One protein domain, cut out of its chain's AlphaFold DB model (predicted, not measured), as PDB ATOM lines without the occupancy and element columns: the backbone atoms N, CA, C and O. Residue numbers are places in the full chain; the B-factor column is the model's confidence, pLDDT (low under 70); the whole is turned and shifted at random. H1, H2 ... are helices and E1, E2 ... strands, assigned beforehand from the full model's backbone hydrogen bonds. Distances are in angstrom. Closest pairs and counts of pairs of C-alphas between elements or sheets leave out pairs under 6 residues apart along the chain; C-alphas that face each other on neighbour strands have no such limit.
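What this domain is: This is residues 46 to 134 of the 138 residues of an uncharacterized protein of Burkholderia stabilis (UniProt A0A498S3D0). A small three-stranded sheet forms the middle of this domain, and four helices surround it: H1 and H2 meet as a corner next to E1 and E3, while H3 and H4 come in from separate directions near E2. H4, the last helix, lies well away from the other three. The printed part has 89 residues, with four named helices and three named strands in the order H1, H2, E1, H3, E2, E3, H4; the sheet runs E1, E3, E2 and is antiparallel throughout. The class is mixed, helices and strands. The whole is compact and rounded, with a radius of gyration of the C-alphas of 12.4 A and spans of 34 by 33 by 28 A.

Where its parts are: H1 is residues 46 to 52, with C-alpha 46 at (-44.251, -25.568, -8.629). H2 is residues 58 to 66, 12.0 A long. E1 is residues 71 to 74. H3 is residues 82 to 94, 18.3 A long. E2 is residues 98 to 100, and E3 is residues 109 to 113, 13.5 A long, ending with C-alpha 113 at (-32.753, -27.255, -2.837). H4 is residues 120 to 133, 20.8 A long, with C-alpha 133 at (-44.371, -36.013, 10.465).

How they stand to each other: E3 is the inner strand. E1 is its antiparallel neighbour, with N 71 and O 112 within hydrogen-bond range at 2.9 A. E2 and E3 form a hairpin, with N 100 and O 111 at 2.8 A. E1, H3 and E2 make a split strand-helix-strand unit, two strands running the same way with E3 between them, and its crossover is right-handed. H1 is on the sheet over E1 at a height of 8.1 A, and only just stands up from it, rising 42 degrees; the closest C-alphas, of Ala 52 and Ala 73, are 5.8 A apart. H2 only grazes the sheet; its closest C-alpha pair with E3 is Ile 65 and Gly 113, 5.6 A. H1 and H2 touch, about perpendicular at 85 degrees, with the C-alphas of Asp 47 and Trp 58 4.7 A apart. H3 only grazes the sheet; the closest C-alphas of H3 and E2, those of Ile 92 and Val 98, are 6.5 A apart. H4 also only grazes it, with Val 100 and Ala 126 the closest C-alphas of E2 and H4 at 6.1 A. H1 and H3 are close but not clearly touching, and H4 is apart from H1, H2 and H3. In H1, H2 and H3 every O i to N i+4 pair is within hydrogen-bond range; in H4, 7 of 10 are.

The domain as a whole: The C-alphas farthest apart, those of Thr 56 and Asp 134, are 35.1 A apart. The printed part has no cut and no long link. The mean pLDDT of the printed part is 81.6; residues 78 to 82, 103 to 106 and 128 to 134 are under 70.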
ATOM      1  N   CYS A  46     -45.690 -25.594  -8.339       89.19
ATOM      2  CA  CYS A  46     -44.251 -25.568  -8.629       89.19
ATOM      3  C   CYS A  46     -43.885 -24.654  -9.804       89.19
ATOM      4  O   CYS A  46     -42.837 -24.011  -9.759       89.19
ATOM      5  N   ASP A  47     -44.737 -24.561 -10.827       89.38
ATOM      6  CA  ASP A  47     -44.510 -23.638 -11.941       89.38
ATOM      7  C   ASP A  47     -44.687 -22.192 -11.480       89.38
ATOM      8  O   ASP A  47     -43.835 -21.351 -11.756       89.38
ATOM      9  N   ARG A  48     -45.710 -21.927 -10.658       88.75
ATOM     10  CA  ARG A  48     -45.921 -20.612 -10.038       88.75
ATOM     11  C   ARG A  48     -44.733 -20.185  -9.171       88.75
ATOM     12  O   ARG A  48     -44.287 -19.042  -9.242       88.75
ATOM     13  N   PHE A  49     -44.194 -21.111  -8.377       90.12
ATOM     14  CA  PHE A  49     -42.984 -20.896  -7.580       90.12
ATOM     15  C   PHE A  49     -41.760 -20.610  -8.461       90.12
ATOM     16  O   PHE A  49     -41.024 -19.659  -8.202       90.12
ATOM     17  N   ALA A  50     -41.556 -21.395  -9.522       91.56
ATOM     18  CA  ALA A  50     -40.446 -21.211 -10.452       91.56
ATOM     19  C   ALA A  50     -40.505 -19.847 -11.151       91.56
ATOM     20  O   ALA A  50     -39.494 -19.147 -11.206       91.56
ATOM     21  N   LEU A  51     -41.690 -19.438 -11.610       91.56
ATOM     22  CA  LEU A  51     -41.923 -18.122 -12.205       91.56
ATOM     23  C   LEU A  51     -41.633 -16.996 -11.209       91.56
ATOM     24  O   LEU A  51     -40.947 -16.034 -11.551       91.56
ATOM     25  N   ALA A  52     -42.088 -17.133  -9.961       89.31
ATOM     26  CA  ALA A  52     -41.807 -16.159  -8.909       89.31
ATOM     27  C   ALA A  52     -40.308 -16.075  -8.556       89.31
ATOM     28  O   ALA A  52     -39.832 -15.018  -8.149       89.31
ATOM     29  N   ALA A  53     -39.561 -17.164  -8.754       88.62
ATOM     30  CA  ALA A  53     -38.105 -17.211  -8.633       88.62
ATOM     31  C   ALA A  53     -37.352 -16.730  -9.894       88.62
ATOM     32  O   ALA A  53     -36.121 -16.718  -9.895       88.62
ATOM     33  N   GLY A  54     -38.056 -16.338 -10.962       91.88
ATOM     34  CA  GLY A  54     -37.459 -15.841 -12.207       91.88
ATOM     35  C   GLY A  54     -37.087 -16.919 -13.231       91.88
ATOM     36  O   GLY A  54     -36.371 -16.626 -14.190       91.88
ATOM     37  N   PHE A  55     -37.560 -18.153 -13.062       91.88
ATOM     38  CA  PHE A  55     -37.391 -19.234 -14.036       91.88
ATOM     39  C   PHE A  55     -38.576 -19.312 -14.994       91.88
ATOM     40  O   PHE A  55     -39.690 -18.930 -14.664       91.88
ATOM     41  N   THR A  56     -38.355 -19.866 -16.186       90.62
ATOM     42  CA  THR A  56     -39.404 -20.025 -17.206       90.62
ATOM     43  C   THR A  56     -40.385 -21.163 -16.911       90.62
ATOM     44  O   THR A  56     -41.470 -21.185 -17.483       90.62
ATOM     45  N   SER A  57     -39.994 -22.140 -16.085       92.00
ATOM     46  CA  SER A  57     -40.800 -23.310 -15.704       92.00
ATOM     47  C   SER A  57     -40.192 -24.036 -14.501       92.00
ATOM     48  O   SER A  57     -39.010 -23.834 -14.185       92.00
ATOM     49  N   TRP A  58     -40.953 -24.944 -13.872       91.88
ATOM     50  CA  TRP A  58     -40.421 -25.812 -12.814       91.88
ATOM     51  C   TRP A  58     -39.231 -26.650 -13.286       91.88
ATOM     52  O   TRP A  58     -38.246 -26.784 -12.567       91.88
ATOM     53  N   VAL A  59     -39.261 -27.150 -14.524       92.06
ATOM     54  CA  VAL A  59     -38.160 -27.945 -15.096       92.06
ATOM     55  C   VAL A  59     -36.852 -27.145 -15.141       92.06
ATOM     56  O   VAL A  59     -35.788 -27.677 -14.811       92.06
ATOM     57  N   ALA A  60     -36.915 -25.858 -15.497       90.75
ATOM     58  CA  ALA A  60     -35.745 -24.983 -15.510       90.75
ATOM     59  C   ALA A  60     -35.209 -24.730 -14.090       90.75
ATOM     60  O   ALA A  60     -34.004 -24.853 -13.858       90.75
ATOM     61  N   ALA A  61     -36.101 -24.456 -13.131       92.25
ATOM     62  CA  ALA A  61     -35.733 -24.291 -11.725       92.25
ATOM     63  C   ALA A  61     -35.104 -25.571 -11.150       92.25
ATOM     64  O   ALA A  61     -34.027 -25.523 -10.559       92.25
ATOM     65  N   ARG A  62     -35.714 -26.735 -11.400       92.88
ATOM     66  CA  ARG A  62     -35.209 -28.053 -10.994       92.88
ATOM     67  C   ARG A  62     -33.825 -28.328 -11.567       92.88
ATOM     68  O   ARG A  62     -32.951 -28.780 -10.839       92.88
ATOM     69  N   THR A  63     -33.592 -28.013 -12.837       91.94
ATOM     70  CA  THR A  63     -32.269 -28.181 -13.460       91.94
ATOM     71  C   THR A  63     -31.209 -27.338 -12.750       91.94
ATOM     72  O   THR A  63     -30.124 -27.836 -12.454       91.94
ATOM     73  N   ALA A  64     -31.529 -26.086 -12.408       91.88
ATOM     74  CA  ALA A  64     -30.631 -25.234 -11.632       91.88
ATOM     75  C   ALA A  64     -30.388 -25.786 -10.216       91.88
ATOM     76  O   ALA A  64     -29.250 -25.789  -9.745       91.88
ATOM     77  N   ILE A  65     -31.429 -26.302  -9.558       93.25
ATOM     78  CA  ILE A  65     -31.328 -26.908  -8.225       93.25
ATOM     79  C   ILE A  65     -30.430 -28.148  -8.245       93.25
ATOM     80  O   ILE A  65     -29.541 -28.284  -7.405       93.25
ATOM     81  N   LEU A  66     -30.611 -29.025  -9.232       90.69
ATOM     82  CA  LEU A  66     -29.786 -30.221  -9.408       90.69
ATOM     83  C   LEU A  66     -28.330 -29.870  -9.748       90.69
ATOM     84  O   LEU A  66     -27.416 -30.587  -9.346       90.69
ATOM     85  N   ALA A  67     -28.096 -28.732 -10.407       90.38
ATOM     86  CA  ALA A  67     -26.759 -28.172 -10.605       90.38
ATOM     87  C   ALA A  67     -26.155 -27.539  -9.329       90.38
ATOM     88  O   ALA A  67     -25.004 -27.104  -9.341       90.38
ATOM     89  N   GLY A  68     -26.902 -27.509  -8.221       88.31
ATOM     90  CA  GLY A  68     -26.449 -27.055  -6.908       88.31
ATOM     91  C   GLY A  68     -26.975 -25.686  -6.477       88.31
ATOM     92  O   GLY A  68     -26.518 -25.176  -5.454       88.31
ATOM     93  N   ALA A  69     -27.909 -25.081  -7.216       90.81
ATOM     94  CA  ALA A  69     -28.561 -23.851  -6.781       90.81
ATOM     95  C   ALA A  69     -29.559 -24.110  -5.639       90.81
ATOM     96  O   ALA A  69     -30.155 -25.181  -5.526       90.81
ATOM     97  N   ILE A  70     -29.783 -23.085  -4.818       91.69
ATOM     98  CA  ILE A  70     -30.929 -23.011  -3.910       91.69
ATOM     99  C   ILE A  70     -31.850 -21.939  -4.470       91.69
ATOM    100  O   ILE A  70     -31.414 -20.813  -4.715       91.69
ATOM    101  N   VAL A  71     -33.109 -22.297  -4.689       92.31
ATOM    102  CA  VAL A  71     -34.103 -21.393  -5.262       92.31
ATOM    103  C   VAL A  71     -35.006 -20.893  -4.151       92.31
ATOM    104  O   VAL A  71     -35.640 -21.695  -3.472       92.31
ATOM    105  N   THR A  72     -35.079 -19.577  -3.975       91.06
ATOM    106  CA  THR A  72     -35.927 -18.942  -2.962       91.06
ATOM    107  C   THR A  72     -36.987 -18.089  -3.636       91.06
ATOM    108  O   THR A  72     -36.666 -17.197  -4.419       91.06
ATOM    109  N   ALA A  73     -38.249 -18.347  -3.315       90.50
ATOM    110  CA  ALA A  73     -39.387 -17.589  -3.818       90.50
ATOM    111  C   ALA A  73     -40.568 -17.663  -2.841       90.50
ATOM    112  O   ALA A  73     -40.535 -18.448  -1.890       90.50
ATOM    113  N   PRO A  74     -41.616 -16.846  -3.043       88.50
ATOM    114  CA  PRO A  74     -42.871 -16.995  -2.322       88.50
ATOM    115  C   PRO A  74     -43.426 -18.413  -2.468       88.50
ATOM    116  O   PRO A  74     -43.650 -18.889  -3.583       88.50
ATOM    117  N   GLY A  75     -43.638 -19.088  -1.339       83.19
ATOM    118  CA  GLY A  75     -44.246 -20.414  -1.311       83.19
ATOM    119  C   GLY A  75     -45.764 -20.357  -1.524       83.19
ATOM    120  O   GLY A  75     -46.371 -19.281  -1.443       83.19
ATOM    121  N   PRO A  76     -46.415 -21.509  -1.763       81.12
ATOM    122  CA  PRO A  76     -47.870 -21.589  -1.758       81.12
ATOM    123  C   PRO A  76     -48.426 -21.074  -0.429       81.12
ATOM    124  O   PRO A  76     -47.896 -21.370   0.644       81.12
ATOM    125  N   ARG A  77     -49.513 -20.298  -0.485       71.25
ATOM    126  CA  ARG A  77     -50.144 -19.779   0.731       71.25
ATOM    127  C   ARG A  77     -50.772 -20.934   1.501       71.25
ATOM    128  O   ARG A  77     -51.688 -21.581   1.001       71.25
ATOM    129  N   VAL A  78     -50.344 -21.124   2.746       65.00
ATOM    130  CA  VAL A  78     -51.009 -22.019   3.701       65.00
ATOM    131  C   VAL A  78     -52.295 -21.327   4.176       65.00
ATOM    132  O   VAL A  78     -52.336 -20.662   5.207       65.00
ATOM    133  N   GLY A  79     -53.325 -21.363   3.330       61.62
ATOM    134  CA  GLY A  79     -54.669 -20.845   3.600       61.62
ATOM    135  C   GLY A  79     -55.707 -21.969   3.634       61.62
ATOM    136  O   GLY A  79     -55.362 -23.137   3.764       61.62
ATOM    137  N   LYS A  80     -56.995 -21.643   3.450       50.69
ATOM    138  CA  LYS A  80     -58.106 -22.627   3.428       50.69
ATOM    139  C   LYS A  80     -57.975 -23.713   2.341       50.69
ATOM    140  O   LYS A  80     -58.715 -24.689   2.367       50.69
ATOM    141  N   THR A  81     -57.062 -23.536   1.390       53.81
ATOM    142  CA  THR A  81     -56.750 -24.471   0.308       53.81
ATOM    143  C   THR A  81     -55.427 -25.195   0.581       53.81
ATOM    144  O   THR A  81     -54.443 -25.013  -0.134       53.81
ATOM    145  N   THR A  82     -55.435 -26.073   1.584       63.97
ATOM    146  CA  THR A  82     -54.413 -27.101   1.855       63.97
ATOM    147  C   THR A  82     -53.902 -27.874   0.616       63.97
ATOM    148  O   THR A  82     -52.703 -28.159   0.581       63.97
ATOM    149  N   PRO A  83     -54.703 -28.172  -0.439       78.00
ATOM    150  CA  PRO A  83     -54.219 -28.971  -1.571       78.00
ATOM    151  C   PRO A  83     -53.041 -28.381  -2.357       78.00
ATOM    152  O   PRO A  83     -52.211 -29.151  -2.827       78.00
ATOM    153  N   GLU A  84     -52.924 -27.056  -2.519       78.81
ATOM    154  CA  GLU A  84     -51.804 -26.485  -3.296       78.81
ATOM    155  C   GLU A  84     -50.464 -26.684  -2.582       78.81
ATOM    156  O   GLU A  84     -49.461 -27.017  -3.213       78.81
ATOM    157  N   TYR A  85     -50.456 -26.506  -1.261       82.44
ATOM    158  CA  TYR A  85     -49.269 -26.727  -0.445       82.44
ATOM    159  C   TYR A  85     -48.883 -28.210  -0.432       82.44
ATOM    160  O   TYR A  85     -47.725 -28.543  -0.662       82.44
ATOM    161  N   GLU A  86     -49.847 -29.119  -0.263       83.69
ATOM    162  CA  GLU A  86     -49.571 -30.560  -0.315       83.69
ATOM    163  C   GLU A  86     -49.032 -31.013  -1.675       83.69
ATOM    164  O   GLU A  86     -48.090 -31.801  -1.721       83.69
ATOM    165  N   LEU A  87     -49.603 -30.522  -2.782       85.19
ATOM    166  CA  LEU A  87     -49.115 -30.828  -4.130       85.19
ATOM    167  C   LEU A  87     -47.684 -30.325  -4.332       85.19
ATOM    168  O   LEU A  87     -46.846 -31.048  -4.866       85.19
ATOM    169  N   PHE A  88     -47.389 -29.119  -3.847       86.94
ATOM    170  CA  PHE A  88     -46.051 -28.545  -3.893       86.94
ATOM    171  C   PHE A  88     -45.033 -29.390  -3.115       86.94
ATOM    172  O   PHE A  88     -43.991 -29.755  -3.656       86.94
ATOM    173  N   ILE A  89     -45.354 -29.771  -1.875       86.88
ATOM    174  CA  ILE A  89     -44.478 -30.602  -1.038       86.88
ATOM    175  C   ILE A  89     -44.302 -32.002  -1.632       86.88
ATOM    176  O   ILE A  89     -43.182 -32.510  -1.669       86.88
ATOM    177  N   LYS A  90     -45.382 -32.624  -2.127       86.88
ATOM    178  CA  LYS A  90     -45.324 -33.940  -2.784       86.88
ATOM    179  C   LYS A  90     -44.391 -33.915  -3.987       86.88
ATOM    180  O   LYS A  90     -43.561 -34.809  -4.106       86.88
ATOM    181  N   GLN A  91     -44.484 -32.886  -4.829       88.31
ATOM    182  CA  GLN A  91     -43.612 -32.749  -5.992       88.31
ATOM    183  C   GLN A  91     -42.148 -32.529  -5.585       88.31
ATOM    184  O   GLN A  91     -41.267 -33.199  -6.109       88.31
ATOM    185  N   ILE A  92     -41.881 -31.660  -4.602       89.56
ATOM    186  CA  ILE A  92     -40.525 -31.424  -4.075       89.56
ATOM    187  C   ILE A  92     -39.903 -32.717  -3.540       89.56
ATOM    188  O   ILE A  92     -38.765 -33.035  -3.886       89.56
ATOM    189  N   ARG A  93     -40.654 -33.488  -2.741       88.31
ATOM    190  CA  ARG A  93     -40.196 -34.780  -2.206       88.31
ATOM    191  C   ARG A  93     -39.982 -35.805  -3.328       88.31
ATOM    192  O   ARG A  93     -38.976 -36.507  -3.308       88.31
ATOM    193  N   ALA A  94     -40.876 -35.862  -4.319       86.56
ATOM    194  CA  ALA A  94     -40.730 -36.737  -5.489       86.56
ATOM    195  C   ALA A  94     -39.491 -36.393  -6.333       86.56
ATOM    196  O   ALA A  94     -38.858 -37.283  -6.893       86.56
ATOM    197  N   ASP A  95     -39.108 -35.116  -6.372       86.19
ATOM    198  CA  ASP A  95     -37.896 -34.634  -7.034       86.19
ATOM    199  C   ASP A  95     -36.612 -34.837  -6.201       86.19
ATOM    200  O   ASP A  95     -35.527 -34.475  -6.661       86.19
ATOM    201  N   GLY A  96     -36.707 -35.423  -5.000       86.06
ATOM    202  CA  GLY A  96     -35.570 -35.638  -4.096       86.06
ATOM    203  C   GLY A  96     -35.035 -34.344  -3.473       86.06
ATOM    204  O   GLY A  96     -33.872 -34.272  -3.077       86.06
ATOM    205  N   LEU A  97     -35.867 -33.306  -3.425       90.50
ATOM    206  CA  LEU A  97     -35.516 -31.981  -2.933       90.50
ATOM    207  C   LEU A  97     -36.075 -31.759  -1.527       90.50
ATOM    208  O   LEU A  97     -36.982 -32.450  -1.063       90.50
ATOM    209  N   VAL A  98     -35.540 -30.747  -0.852       89.56
ATOM    210  CA  VAL A  98     -36.006 -30.301   0.458       89.56
ATOM    211  C   VAL A  98     -36.445 -28.850   0.368       89.56
ATOM    212  O   VAL A  98     -35.799 -28.022  -0.279       89.56
ATOM    213  N   MET A  99     -37.560 -28.557   1.029       88.88
ATOM    214  CA  MET A  99     -38.042 -27.204   1.247       88.88
ATOM    215  C   MET A  99     -37.648 -26.760   2.654       88.88
ATOM    216  O   MET A  99     -37.906 -27.474   3.618       88.88
ATOM    217  N   VAL A 100     -37.054 -25.576   2.772       87.62
ATOM    218  CA  VAL A 100     -36.691 -24.962   4.049       87.62
ATOM    219  C   VAL A 100     -37.244 -23.548   4.110       87.62
ATOM    220  O   VAL A 100     -37.054 -22.748   3.191       87.62
ATOM    221  N   THR A 101     -37.882 -23.210   5.226       81.94
ATOM    222  CA  THR A 101     -38.338 -21.845   5.482       81.94
ATOM    223  C   THR A 101     -37.150 -20.987   5.963       81.94
ATOM    224  O   THR A 101     -36.460 -21.356   6.926       81.94
ATOM    225  N   PRO A 102     -36.842 -19.849   5.308       70.88
ATOM    226  CA  PRO A 102     -35.822 -18.921   5.783       70.88
ATOM    227  C   PRO A 102     -36.186 -18.367   7.172       70.88
ATOM    228  O   PRO A 102     -37.319 -18.489   7.636       70.88
ATOM    229  N   ARG A 103     -35.201 -17.810   7.891       69.56
ATOM    230  CA  ARG A 103     -35.428 -17.275   9.248       69.56
ATOM    231  C   ARG A 103     -36.499 -16.173   9.238       69.56
ATOM    232  O   ARG A 103     -36.715 -15.529   8.216       69.56
ATOM    233  N   GLN A 104     -37.119 -15.967  10.405       58.44
ATOM    234  CA  GLN A 104     -38.342 -15.192  10.697       58.44
ATOM    235  C   GLN A 104     -38.484 -13.795  10.054       58.44
ATOM    236  O   GLN A 104     -39.569 -13.234  10.074       58.44
ATOM    237  N   GLU A 105     -37.437 -13.232   9.461       55.34
ATOM    238  CA  GLU A 105     -37.489 -11.962   8.731       55.34
ATOM    239  C   GLU A 105     -38.137 -12.095   7.329       55.34
ATOM    240  O   GLU A 105     -38.499 -11.092   6.722       55.34
ATOM    241  N   TRP A 106     -38.291 -13.319   6.799       58.91
ATOM    242  CA  TRP A 106     -38.673 -13.590   5.402       58.91
ATOM    243  C   TRP A 106     -40.034 -14.304   5.334       58.91
ATOM    244  O   TRP A 106     -40.148 -15.440   4.872       58.91
ATOM    245  N   PHE A 107     -41.081 -13.647   5.845       70.38
ATOM    246  CA  PHE A 107     -42.437 -14.201   5.891       70.38
ATOM    247  C   PHE A 107     -42.951 -14.591   4.496       70.38
ATOM    248  O   PHE A 107     -43.025 -13.766   3.588       70.38
ATOM    249  N   GLY A 108     -43.353 -15.857   4.341       74.88
ATOM    250  CA  GLY A 108     -43.977 -16.376   3.120       74.88
ATOM    251  C   GLY A 108     -43.007 -16.781   2.009       74.88
ATOM    252  O   GLY A 108     -43.463 -17.263   0.972       74.88
ATOM    253  N   LEU A 109     -41.695 -16.626   2.208       85.75
ATOM    254  CA  LEU A 109     -40.686 -17.176   1.307       85.75
ATOM    255  C   LEU A 109     -40.335 -18.604   1.721       85.75
ATOM    256  O   LEU A 109     -40.316 -18.935   2.904       85.75
ATOM    257  N   VAL A 110     -40.033 -19.441   0.738       87.94
ATOM    258  CA  VAL A 110     -39.515 -20.795   0.935       87.94
ATOM    259  C   VAL A 110     -38.315 -21.000   0.026       87.94
ATOM    260  O   VAL A 110     -38.267 -20.483  -1.092       87.94
ATOM    261  N   SER A 111     -37.335 -21.743   0.522       90.19
ATOM    262  CA  SER A 111     -36.141 -22.116  -0.225       90.19
ATOM    263  C   SER A 111     -36.204 -23.594  -0.575       90.19
ATOM    264  O   SER A 111     -36.416 -24.421   0.306       90.19
ATOM    265  N   VAL A 112     -35.996 -23.935  -1.844       91.12
ATOM    266  CA  VAL A 112     -35.993 -25.314  -2.340       91.12
ATOM    267  C   VAL A 112     -34.610 -25.660  -2.874       91.12
ATOM    268  O   VAL A 112     -34.007 -24.885  -3.621       91.12
ATOM    269  N   GLY A 113     -34.095 -26.819  -2.473       91.94
ATOM    270  CA  GLY A 113     -32.753 -27.255  -2.837       91.94
ATOM    271  C   GLY A 113     -32.457 -28.696  -2.432       91.94
ATOM    272  O   GLY A 113     -33.281 -29.365  -1.813       91.94
ATOM    273  N   ILE A 114     -31.251 -29.165  -2.741       90.88
ATOM    274  CA  ILE A 114     -30.715 -30.412  -2.180       90.88
ATOM    275  C   ILE A 114     -30.286 -30.139  -0.733       90.88
ATOM    276  O   ILE A 114     -29.578 -29.160  -0.490       90.88
ATOM    277  N   LEU A 115     -30.669 -31.007   0.212       87.94
ATOM    278  CA  LEU A 115     -30.415 -30.824   1.649       87.94
ATOM    279  C   LEU A 115     -28.955 -30.460   1.958       87.94
ATOM    280  O   LEU A 115     -28.682 -29.492   2.659       87.94
ATOM    281  N   GLU A 116     -28.013 -31.189   1.361       87.94
ATOM    282  CA  GLU A 116     -26.569 -31.021   1.572       87.94
ATOM    283  C   GLU A 116     -26.033 -29.644   1.153       87.94
ATOM    284  O   GLU A 116     -24.967 -29.223   1.601       87.94
ATOM    285  N   ARG A 117     -26.760 -28.933   0.281       88.31
ATOM    286  CA  ARG A 117     -26.377 -27.602  -0.205       88.31
ATOM    287  C   ARG A 117     -26.827 -26.489   0.728       88.31
ATOM    288  O   ARG A 117     -26.286 -25.388   0.648       88.31
ATOM    289  N   PHE A 118     -27.782 -26.760   1.615       87.31
ATOM    290  CA  PHE A 118     -28.226 -25.779   2.593       87.31
ATOM    291  C   PHE A 118     -27.169 -25.539   3.679       87.31
ATOM    292  O   PHE A 118     -26.419 -26.450   4.028       87.31
ATOM    293  N   PRO A 119     -27.121 -24.334   4.270       86.25
ATOM    294  CA  PRO A 119     -26.365 -24.075   5.492       86.25
ATOM    295  C   PRO A 119     -26.730 -25.050   6.626       86.25
ATOM    296  O   PRO A 119     -27.875 -25.488   6.726       86.25
ATOM    297  N   LYS A 120     -25.784 -25.368   7.520       85.75
ATOM    298  CA  LYS A 120     -25.998 -26.353   8.605       85.75
ATOM    299  C   LYS A 120     -27.187 -26.019   9.512       85.75
ATOM    300  O   LYS A 120     -27.880 -26.916   9.975       85.75
ATOM    301  N   ASP A 121     -27.445 -24.738   9.748       83.31
ATOM    302  CA  ASP A 121     -28.596 -24.273  10.524       83.31
ATOM    303  C   ASP A 121     -29.930 -24.487   9.791       83.31
ATOM    304  O   ASP A 121     -30.963 -24.659  10.430       83.31
ATOM    305  N   ALA A 122     -29.932 -24.469   8.458       81.94
ATOM    306  CA  ALA A 122     -31.090 -24.812   7.638       81.94
ATOM    307  C   ALA A 122     -31.286 -26.335   7.553       81.94
ATOM    308  O   ALA A 122     -32.422 -26.794   7.599       81.94
ATOM    309  N   GLN A 123     -30.196 -27.109   7.515       84.81
ATOM    310  CA  GLN A 123     -30.249 -28.576   7.564       84.81
ATOM    311  C   GLN A 123     -30.831 -29.089   8.888       84.81
ATOM    312  O   GLN A 123     -31.702 -29.950   8.868       84.81
ATOM    313  N   ALA A 124     -30.397 -28.534  10.025       82.94
ATOM    314  CA  ALA A 124     -30.920 -28.915  11.340       82.94
ATOM    315  C   ALA A 124     -32.436 -28.681  11.443       82.94
ATOM    316  O   ALA A 124     -33.172 -29.553  11.880       82.94
ATOM    317  N   ARG A 125     -32.917 -27.541  10.932       75.94
ATOM    318  CA  ARG A 125     -34.352 -27.217  10.905       75.94
ATOM    319  C   ARG A 125     -35.156 -28.143   9.997       75.94
ATOM    320  O   ARG A 125     -36.264 -28.521  10.345       75.94
ATOM    321  N   ALA A 126     -34.596 -28.516   8.848       75.69
ATOM    322  CA  ALA A 126     -35.238 -29.479   7.960       75.69
ATOM    323  C   ALA A 126     -35.375 -30.866   8.613       75.69
ATOM    324  O   ALA A 126     -36.358 -31.553   8.356       75.69
ATOM    325  N   ALA A 127     -34.411 -31.264   9.450       72.38
ATOM    326  CA  ALA A 127     -34.483 -32.505  10.216       72.38
ATOM    327  C   ALA A 127     -35.543 -32.430  11.329       72.38
ATOM    328  O   ALA A 127     -36.324 -33.367  11.476       72.38
ATOM    329  N   ASP A 128     -35.623 -31.303  12.044       65.56
ATOM    330  CA  ASP A 128     -36.640 -31.081  13.081       65.56
ATOM    331  C   ASP A 128     -38.064 -31.116  12.494       65.56
ATOM    332  O   ASP A 128     -38.939 -31.781  13.046       65.56
ATOM    333  N   ASP A 129     -38.294 -30.473  11.341       63.19
ATOM    334  CA  ASP A 129     -39.600 -30.468  10.662       63.19
ATOM    335  C   ASP A 129     -39.998 -31.864  10.137       63.19
ATOM    336  O   ASP A 129     -41.181 -32.195  10.091       63.19
ATOM    337  N   GLN A 130     -39.028 -32.706   9.757       57.78
ATOM    338  CA  GLN A 130     -39.284 -34.082   9.309       57.78
ATOM    339  C   GLN A 130     -39.601 -35.037  10.463       57.78
ATOM    340  O   GLN A 130     -40.351 -35.989  10.270       57.78
ATOM    341  N   GLN A 131     -39.080 -34.778  11.663       51.75
ATOM    342  CA  GLN A 131     -39.306 -35.634  12.828       51.75
ATOM    343  C   GLN A 131     -40.736 -35.511  13.389       51.75
ATOM    344  O   GLN A 131     -41.215 -36.426  14.054       51.75
ATOM    345  N   ILE A 132     -41.438 -34.414  13.086       50.50
ATOM    346  CA  ILE A 132     -42.830 -34.169  13.502       50.50
ATOM    347  C   ILE A 132     -43.827 -34.986  12.656       50.50
ATOM    348  O   ILE A 132     -44.865 -35.408  13.163       50.50
ATOM    349  N   ASP A 133     -43.514 -35.240  11.381       50.56
ATOM    350  CA  ASP A 133     -44.371 -36.013  10.465       50.56
ATOM    351  C   ASP A 133     -44.322 -37.538  10.738       50.56
ATOM    352  O   ASP A 133     -45.218 -38.260  10.296       50.56
ATOM    353  N   ASP A 134     -43.303 -38.030  11.458       47.28
ATOM    354  CA  ASP A 134     -43.063 -39.462  11.733       47.28
ATOM    355  C   ASP A 134     -43.604 -39.930  13.103       47.28
ATOM    356  O   ASP A 134     -43.492 -41.105  13.454       47.28
TER     357      ASP A 134